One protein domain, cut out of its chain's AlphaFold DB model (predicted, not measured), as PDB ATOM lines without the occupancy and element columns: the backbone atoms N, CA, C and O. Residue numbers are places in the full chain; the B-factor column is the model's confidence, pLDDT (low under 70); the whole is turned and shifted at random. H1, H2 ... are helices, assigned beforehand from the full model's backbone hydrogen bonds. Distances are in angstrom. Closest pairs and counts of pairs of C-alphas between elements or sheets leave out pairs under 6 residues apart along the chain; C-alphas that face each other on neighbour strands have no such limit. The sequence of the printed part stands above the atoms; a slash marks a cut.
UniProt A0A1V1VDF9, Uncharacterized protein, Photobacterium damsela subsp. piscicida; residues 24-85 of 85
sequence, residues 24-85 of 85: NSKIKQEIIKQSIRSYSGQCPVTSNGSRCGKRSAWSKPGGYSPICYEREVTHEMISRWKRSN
ATOM      1  N   ASN A  24      38.314  16.359  41.281       93.38
ATOM      2  CA  ASN A  24      37.958  17.709  41.734       93.38
ATOM      3  C   ASN A  24      38.869  18.206  42.870       93.38
ATOM      4  O   ASN A  24      39.268  19.363  42.841       93.38
ATOM      5  N   SER A  25      39.250  17.349  43.828       93.25
ATOM      6  CA  SER A  25      40.198  17.719  44.897       93.25
ATOM      7  C   SER A  25      41.545  18.158  44.319       93.25
ATOM      8  O   SER A  25      42.054  19.226  44.653       93.25
ATOM      9  N   LYS A  26      42.086  17.406  43.356       94.88
ATOM     10  CA  LYS A  26      43.353  17.778  42.731       94.88
ATOM     11  C   LYS A  26      43.228  19.060  41.901       94.88
ATOM     12  O   LYS A  26      44.172  19.841  41.879       94.88
ATOM     13  N   ILE A  27      42.079  19.320  41.273       96.00
ATOM     14  CA  ILE A  27      41.808  20.596  40.586       96.00
ATOM     15  C   ILE A  27      41.774  21.763  41.580       96.00
ATOM     16  O   ILE A  27      42.409  22.786  41.330       96.00
ATOM     17  N   LYS A  28      41.104  21.608  42.731       96.31
ATOM     18  CA  LYS A  28      41.108  22.626  43.797       96.31
ATOM     19  C   LYS A  28      42.534  22.980  44.224       96.31
ATOM     20  O   LYS A  28      42.856  24.156  44.350       96.31
ATOM     21  N   GLN A  29      43.394  21.974  44.372       94.75
ATOM     22  CA  GLN A  29      44.802  22.169  44.720       94.75
ATOM     23  C   GLN A  29      45.578  22.956  43.650       94.75
ATOM     24  O   GLN A  29      46.353  23.846  43.996       94.75
ATOM     25  N   GLU A  30      45.355  22.692  42.357       95.81
ATOM     26  CA  GLU A  30      45.995  23.479  41.287       95.81
ATOM     27  C   GLU A  30      45.543  24.943  41.300       95.81
ATOM     28  O   GLU A  30      46.372  25.842  41.162       95.81
ATOM     29  N   ILE A  31      44.248  25.188  41.507       95.81
ATOM     30  CA  ILE A  31      43.678  26.538  41.603       95.81
ATOM     31  C   ILE A  31      44.304  27.308  42.775       95.81
ATOM     32  O   ILE A  31      44.754  28.440  42.599       95.81
ATOM     33  N   ILE A  32      44.386  26.692  43.959       93.69
ATOM     34  CA  ILE A  32      45.029  27.297  45.137       93.69
ATOM     35  C   ILE A  32      46.498  27.596  44.833       93.69
ATOM     36  O   ILE A  32      46.968  28.708  45.058       93.69
ATOM     37  N   LYS A  33      47.225  26.644  44.235       93.19
ATOM     38  CA  LYS A  33      48.631  26.834  43.856       93.19
ATOM     39  C   LYS A  33      48.810  27.987  42.866       93.19
ATOM     40  O   LYS A  33      49.764  28.754  42.985       93.19
ATOM     41  N   GLN A  34      47.914  28.131  41.890       94.12
ATOM     42  CA  GLN A  34      47.905  29.263  40.961       94.12
ATOM     43  C   GLN A  34      47.670  30.590  41.689       94.12
ATOM     44  O   GLN A  34      48.413  31.543  41.450       94.12
ATOM     45  N   SER A  35      46.705  30.639  42.610       92.88
ATOM     46  CA  SER A  35      46.437  31.848  43.387       92.88
ATOM     47  C   SER A  35      47.606  32.233  44.292       92.88
ATOM     48  O   SER A  35      47.926  33.414  44.371       92.88
ATOM     49  N   ILE A  36      48.253  31.261  44.942       89.31
ATOM     50  CA  ILE A  36      49.424  31.495  45.796       89.31
ATOM     51  C   ILE A  36      50.593  32.024  44.967       89.31
ATOM     52  O   ILE A  36      51.207  33.006  45.353       89.31
ATOM     53  N   ARG A  37      50.880  31.426  43.803       91.31
ATOM     54  CA  ARG A  37      51.967  31.900  42.927       91.31
ATOM     55  C   ARG A  37      51.750  33.319  42.412       91.31
ATOM     56  O   ARG A  37      52.719  34.028  42.179       91.31
ATOM     57  N   SER A  38      50.493  33.707  42.215       88.94
ATOM     58  CA  SER A  38      50.135  35.043  41.725       88.94
ATOM     59  C   SER A  38      50.118  36.095  42.839       88.94
ATOM     60  O   SER A  38      49.962  37.280  42.559       88.94
ATOM     61  N   TYR A  39      50.256  35.681  44.101       87.12
ATOM     62  CA  TYR A  39      50.196  36.553  45.263       87.12
ATOM     63  C   TYR A  39      51.567  36.639  45.941       87.12
ATOM     64  O   TYR A  39      52.139  35.639  46.357       87.12
ATOM     65  N   SER A  40      52.093  37.857  46.079       82.62
ATOM     66  CA  SER A  40      53.419  38.115  46.660       82.62
ATOM     67  C   SER A  40      53.477  37.962  48.184       82.62
ATOM     68  O   SER A  40      54.563  37.940  48.763       82.62
ATOM     69  N   GLY A  41      52.324  37.882  48.855       79.12
ATOM     70  CA  GLY A  41      52.243  37.690  50.298       79.12
ATOM     71  C   GLY A  41      52.037  36.230  50.704       79.12
ATOM     72  O   GLY A  41      51.761  35.349  49.897       79.12
ATOM     73  N   GLN A  42      52.106  35.973  52.007       77.69
ATOM     74  CA  GLN A  42      51.813  34.653  52.552       77.69
ATOM     75  C   GLN A  42      50.301  34.438  52.685       77.69
ATOM     76  O   GLN A  42      49.575  35.334  53.138       77.69
ATOM     77  N   CYS A  43      49.828  33.237  52.336       79.12
ATOM     78  CA  CYS A  43      48.469  32.834  52.671       79.12
ATOM     79  C   CYS A  43      48.255  32.933  54.188       79.12
ATOM     80  O   CYS A  43      49.101  32.471  54.959       79.12
ATOM     81  N   PRO A  44      47.146  33.532  54.642       74.69
ATOM     82  CA  PRO A  44      46.825  33.590  56.056       74.69
ATOM     83  C   PRO A  44      46.720  32.176  56.626       74.69
ATOM     84  O   PRO A  44      45.902  31.387  56.171       74.69
ATOM     85  N   VAL A  45      47.535  31.870  57.630       68.31
ATOM     86  CA  VAL A  45      47.477  30.622  58.390       68.31
ATOM     87  C   VAL A  45      47.359  30.964  59.869       68.31
ATOM     88  O   VAL A  45      48.111  31.790  60.381       68.31
ATOM     89  N   THR A  46      46.407  30.345  60.556       66.44
ATOM     90  CA  THR A  46      46.406  30.278  62.021       66.44
ATOM     91  C   THR A  46      46.642  28.827  62.414       66.44
ATOM     92  O   THR A  46      46.220  27.914  61.701       66.44
ATOM     93  N   SER A  47      47.283  28.604  63.558       63.59
ATOM     94  CA  SER A  47      47.570  27.266  64.092       63.59
ATOM     95  C   SER A  47      46.307  26.414  64.282       63.59
ATOM     96  O   SER A  47      46.376  25.195  64.216       63.59
ATOM     97  N   ASN A  48      45.149  27.063  64.461       66.56
ATOM     98  CA  ASN A  48      43.860  26.422  64.735       66.56
ATOM     99  C   ASN A  48      42.912  26.418  63.516       66.56
ATOM    100  O   ASN A  48      41.725  26.143  63.659       66.56
ATOM    101  N   GLY A  49      43.393  26.778  62.318       60.31
ATOM    102  CA  GLY A  49      42.604  26.738  61.078       60.31
ATOM    103  C   GLY A  49      41.552  27.848  60.909       60.31
ATOM    104  O   GLY A  49      40.836  27.868  59.905       60.31
ATOM    105  N   SER A  50      41.461  28.800  61.840       66.88
ATOM    106  CA  SER A  50      40.611  29.988  61.713       66.88
ATOM    107  C   SER A  50      41.198  31.010  60.728       66.88
ATOM    108  O   SER A  50      42.394  31.001  60.419       66.88
ATOM    109  N   ARG A  51      40.356  31.917  60.209       65.75
ATOM    110  CA  ARG A  51      40.816  33.025  59.354       65.75
ATOM    111  C   ARG A  51      41.751  33.909  60.185       65.75
ATOM    112  O   ARG A  51      41.343  34.383  61.243       65.75
ATOM    113  N   CYS A  52      42.977  34.163  59.711       65.81
ATOM    114  CA  CYS A  52      43.802  35.218  60.309       65.81
ATOM    115  C   CYS A  52      42.970  36.501  60.328       65.81
ATOM    116  O   CYS A  52      42.404  36.869  59.300       65.81
ATOM    117  N   GLY A  53      42.875  37.158  61.484       69.56
ATOM    118  CA  GLY A  53      42.131  38.407  61.632       69.56
ATOM    119  C   GLY A  53      42.783  39.561  60.862       69.56
ATOM    120  O   GLY A  53      43.204  39.421  59.715       69.56
ATOM    121  N   LYS A  54      42.952  40.712  61.516       72.69
ATOM    122  CA  LYS A  54      43.411  41.968  60.887       72.69
ATOM    123  C   LYS A  54      44.777  41.906  60.171       72.69
ATOM    124  O   LYS A  54      45.117  42.824  59.439       72.69
ATOM    125  N   ARG A  55      45.571  40.844  60.370       72.69
ATOM    126  CA  ARG A  55      46.879  40.634  59.713       72.69
ATOM    127  C   ARG A  55      46.811  39.788  58.428       72.69
ATOM    128  O   ARG A  55      47.841  39.605  57.780       72.69
ATOM    129  N   SER A  56      45.646  39.239  58.073       76.06
ATOM    130  CA  SER A  56      45.474  38.426  56.857       76.06
ATOM    131  C   SER A  56      45.597  39.240  55.574       76.06
ATOM    132  O   SER A  56      45.390  40.451  55.584       76.06
ATOM    133  N   ALA A  57      45.860  38.551  54.458       78.50
ATOM    134  CA  ALA A  57      45.809  39.130  53.115       78.50
ATOM    135  C   ALA A  57      44.511  39.930  52.878       78.50
ATOM    136  O   ALA A  57      44.582  41.082  52.465       78.50
ATOM    137  N   TRP A  58      43.359  39.374  53.279       80.12
ATOM    138  CA  TRP A  58      42.032  39.986  53.105       80.12
ATOM    139  C   TRP A  58      41.819  41.291  53.871       80.12
ATOM    140  O   TRP A  58      40.932  42.062  53.527       80.12
ATOM    141  N   SER A  59      42.574  41.508  54.950       79.19
ATOM    142  CA  SER A  59      42.436  42.695  55.802       79.19
ATOM    143  C   SER A  59      43.486  43.764  55.501       79.19
ATOM    144  O   SER A  59      43.444  44.839  56.098       79.19
ATOM    145  N   LYS A  60      44.459  43.476  54.626       77.19
ATOM    146  CA  LYS A  60      45.527  44.421  54.304       77.19
ATOM    147  C   LYS A  60      45.032  45.499  53.332       77.19
ATOM    148  O   LYS A  60      44.299  45.185  52.390       77.19
ATOM    149  N   PRO A  61      45.481  46.755  53.503       73.50
ATOM    150  CA  PRO A  61      45.283  47.784  52.491       73.50
ATOM    151  C   PRO A  61      45.906  47.321  51.165       73.50
ATOM    152  O   PRO A  61      47.025  46.810  51.142       73.50
ATOM    153  N   GLY A  62      45.139  47.425  50.077       79.38
ATOM    154  CA  GLY A  62      45.479  46.871  48.758       79.38
ATOM    155  C   GLY A  62      44.486  45.824  48.237       79.38
ATOM    156  O   GLY A  62      44.507  45.519  47.052       79.38
ATOM    157  N   GLY A  63      43.588  45.304  49.085       79.06
ATOM    158  CA  GLY A  63      42.435  44.509  48.635       79.06
ATOM    159  C   GLY A  63      42.766  43.101  48.125       79.06
ATOM    160  O   GLY A  63      41.952  42.485  47.440       79.06
ATOM    161  N   TYR A  64      43.947  42.571  48.447       84.06
ATOM    162  CA  TYR A  64      44.335  41.225  48.036       84.06
ATOM    163  C   TYR A  64      43.434  40.164  48.679       84.06
ATOM    164  O   TYR A  64      43.339  40.058  49.900       84.06
ATOM    165  N   SER A  65      42.829  39.317  47.850       87.31
ATOM    166  CA  SER A  65      42.005  38.191  48.298       87.31
ATOM    167  C   SER A  65      42.444  36.889  47.622       87.31
ATOM    168  O   SER A  65      41.699  36.345  46.804       87.31
ATOM    169  N   PRO A  66      43.663  36.388  47.917       90.31
ATOM    170  CA  PRO A  66      44.124  35.118  47.377       90.31
ATOM    171  C   PRO A  66      43.244  33.965  47.868       90.31
ATOM    172  O   PRO A  66      42.713  33.989  48.979       90.31
ATOM    173  N   ILE A  67      43.139  32.939  47.033       91.75
ATOM    174  CA  ILE A  67      42.451  31.686  47.322       91.75
ATOM    175  C   ILE A  67      43.458  30.759  47.986       91.75
ATOM    176  O   ILE A  67      44.399  30.286  47.350       91.75
ATOM    177  N   CYS A  68      43.264  30.519  49.277       88.00
ATOM    178  CA  CYS A  68      44.225  29.811  50.117       88.00
ATOM    179  C   CYS A  68      43.703  28.455  50.591       88.00
ATOM    180  O   CYS A  68      44.497  27.593  50.965       88.00
ATOM    181  N   TYR A  69      42.386  28.245  50.566       87.31
ATOM    182  CA  TYR A  69      41.761  27.029  51.072       87.31
ATOM    183  C   TYR A  69      40.825  26.370  50.062       87.31
ATOM    184  O   TYR A  69      40.152  27.029  49.277       87.31
ATOM    185  N   GLU A  70      40.680  25.046  50.159       90.56
ATOM    186  CA  GLU A  70      39.775  24.282  49.288       90.56
ATOM    187  C   GLU A  70      38.310  24.716  49.382       90.56
ATOM    188  O   GLU A  70      37.575  24.609  48.400       90.56
ATOM    189  N   ARG A  71      37.886  25.202  50.554       89.44
ATOM    190  CA  ARG A  71      36.527  25.716  50.782       89.44
ATOM    191  C   ARG A  71      36.239  27.014  50.026       89.44
ATOM    192  O   ARG A  71      35.081  27.350  49.831       89.44
ATOM    193  N   GLU A  72      37.281  27.736  49.618       90.94
ATOM    194  CA  GLU A  72      37.164  28.968  48.829       90.94
ATOM    195  C   GLU A  72      37.062  28.669  47.326       90.94
ATOM    196  O   GLU A  72      36.746  29.556  46.539       90.94
ATOM    197  N   VAL A  73      37.300  27.418  46.913       95.56
ATOM    198  CA  VAL A  73      37.187  26.998  45.515       95.56
ATOM    199  C   VAL A  73      35.759  26.550  45.215       95.56
ATOM    200  O   VAL A  73      35.313  25.489  45.664       95.56
ATOM    201  N   THR A  74      35.058  27.335  44.402       96.62
ATOM    202  CA  THR A  74      33.679  27.046  43.993       96.62
ATOM    203  C   THR A  74      33.613  26.021  42.857       96.62
ATOM    204  O   THR A  74      34.579  25.782  42.125       96.62
ATOM    205  N   HIS A  75      32.431  25.429  42.660       96.06
ATOM    206  CA  HIS A  75      32.167  24.550  41.515       96.06
ATOM    207  C   HIS A  75      32.364  25.253  40.169       96.06
ATOM    208  O   HIS A  75      32.844  24.637  39.214       96.06
ATOM    209  N   GLU A  76      32.042  26.544  40.091       97.00
ATOM    210  CA  GLU A  76      32.244  27.340  38.882       97.00
ATOM    211  C   GLU A  76      33.733  27.462  38.544       97.00
ATOM    212  O   GLU A  76      34.121  27.266  37.394       97.00
ATOM    213  N   MET A  77      34.586  27.697  39.543       96.69
ATOM    214  CA  MET A  77      36.030  27.777  39.333       96.69
ATOM    215  C   MET A  77      36.621  26.449  38.855       96.69
ATOM    216  O   MET A  77      37.449  26.440  37.948       96.69
ATOM    217  N   ILE A  78      36.164  25.324  39.415       96.50
ATOM    218  CA  ILE A  78      36.555  23.982  38.952       96.50
ATOM    219  C   ILE A  78      36.125  23.782  37.496       96.50
ATOM    220  O   ILE A  78      36.906  23.304  36.677       96.50
ATOM    221  N   SER A  79      34.896  24.172  37.161       96.12
ATOM    222  CA  SER A  79      34.350  24.039  35.806       96.12
ATOM    223  C   SER A  79      35.080  24.938  34.807       96.12
ATOM    224  O   SER A  79      35.323  24.541  33.672       96.12
ATOM    225  N   ARG A  80      35.472  26.148  35.222       96.31
ATOM    226  CA  ARG A  80      36.329  27.043  34.437       96.31
ATOM    227  C   ARG A  80      37.701  26.411  34.211       96.31
ATOM    228  O   ARG A  80      38.129  26.336  33.069       96.31
ATOM    229  N   TRP A  81      38.336  25.883  35.257       95.44
ATOM    230  CA  TRP A  81      39.638  25.220  35.149       95.44
ATOM    231  C   TRP A  81      39.612  24.050  34.156       95.44
ATOM    232  O   TRP A  81      40.482  23.988  33.294       95.44
ATOM    233  N   LYS A  82      38.580  23.191  34.215       93.75
ATOM    234  CA  LYS A  82      38.385  22.047  33.297       93.75
ATOM    235  C   LYS A  82      38.140  22.438  31.838       93.75
ATOM    236  O   LYS A  82      38.273  21.595  30.967       93.75
ATOM    237  N   ARG A  83      37.690  23.668  31.572       93.69
ATOM    238  CA  ARG A  83      37.517  24.181  30.203       93.69
ATOM    239  C   ARG A  83      38.792  24.815  29.653       93.69
ATOM    240  O   ARG A  83      38.907  24.974  28.445       93.69
ATOM    241  N   SER A  84      39.705  25.227  30.530       90.25
ATOM    242  CA  SER A  84      40.941  25.931  30.172       90.25
ATOM    243  C   SER A  84      42.194  25.048  30.230       90.25
ATOM    244  O   SER A  84      43.281  25.558  29.975       90.25
ATOM    245  N   ASN A  85      42.059  23.770  30.599       86.31
ATOM    246  CA  ASN A  85      43.118  22.754  30.659       86.31
ATOM    247  C   ASN A  85      42.564  21.438  30.123       86.31
ATOM    248  O   ASN A  85      43.359  20.677  29.538       86.31
TER     249      ASN A  85
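AT A GLANCE: This is residues 24 to 85 of the 85 residues of an uncharacterized protein of Photobacterium damsela subsp. piscicida (UniProt A0A1V1VDF9). This is a domain of little regular structure: two helices, H1 and H2, meet near their first residues as an L at one end, and a long looping link, residues 38 to 74, runs out from H1 to make the other end and comes back to H2. The printed part has 62 residues, with H1 then H2 along it and no named strand; the class is all helix, with 24 residues in named elements. It is only just compact, close to loose, with a radius of gyration of the C-alphas of 12.4 A and spans of 36 by 25 by 17 A.

IN THESE COORDINATES: H1, residues 24 to 37, begins with C-alpha 24 at (37.958, 17.709, 41.734) and is 20.0 A long from first to last C-alpha. H2, residues 75 to 84, measures 14.4 A and ends with C-alpha 84 at (40.941, 25.931, 30.172).

HOW THE PARTS SIT: H1 and H2 touch, their closest C-alphas being those of Ile 27 and Ile 78, 6.5 A apart. Their lines are about perpendicular, at 79 degrees. In H1 and H2 every O i to N i+4 pair is within hydrogen-bond range.

THE WHOLE: The C-alphas of Lys 54 and Arg 83 are the two farthest apart, at 36.0 A. The printed part has no cut. The link from H1 to H2 is long, with 37 residues. Residues 45 to 53 have pLDDT under 70.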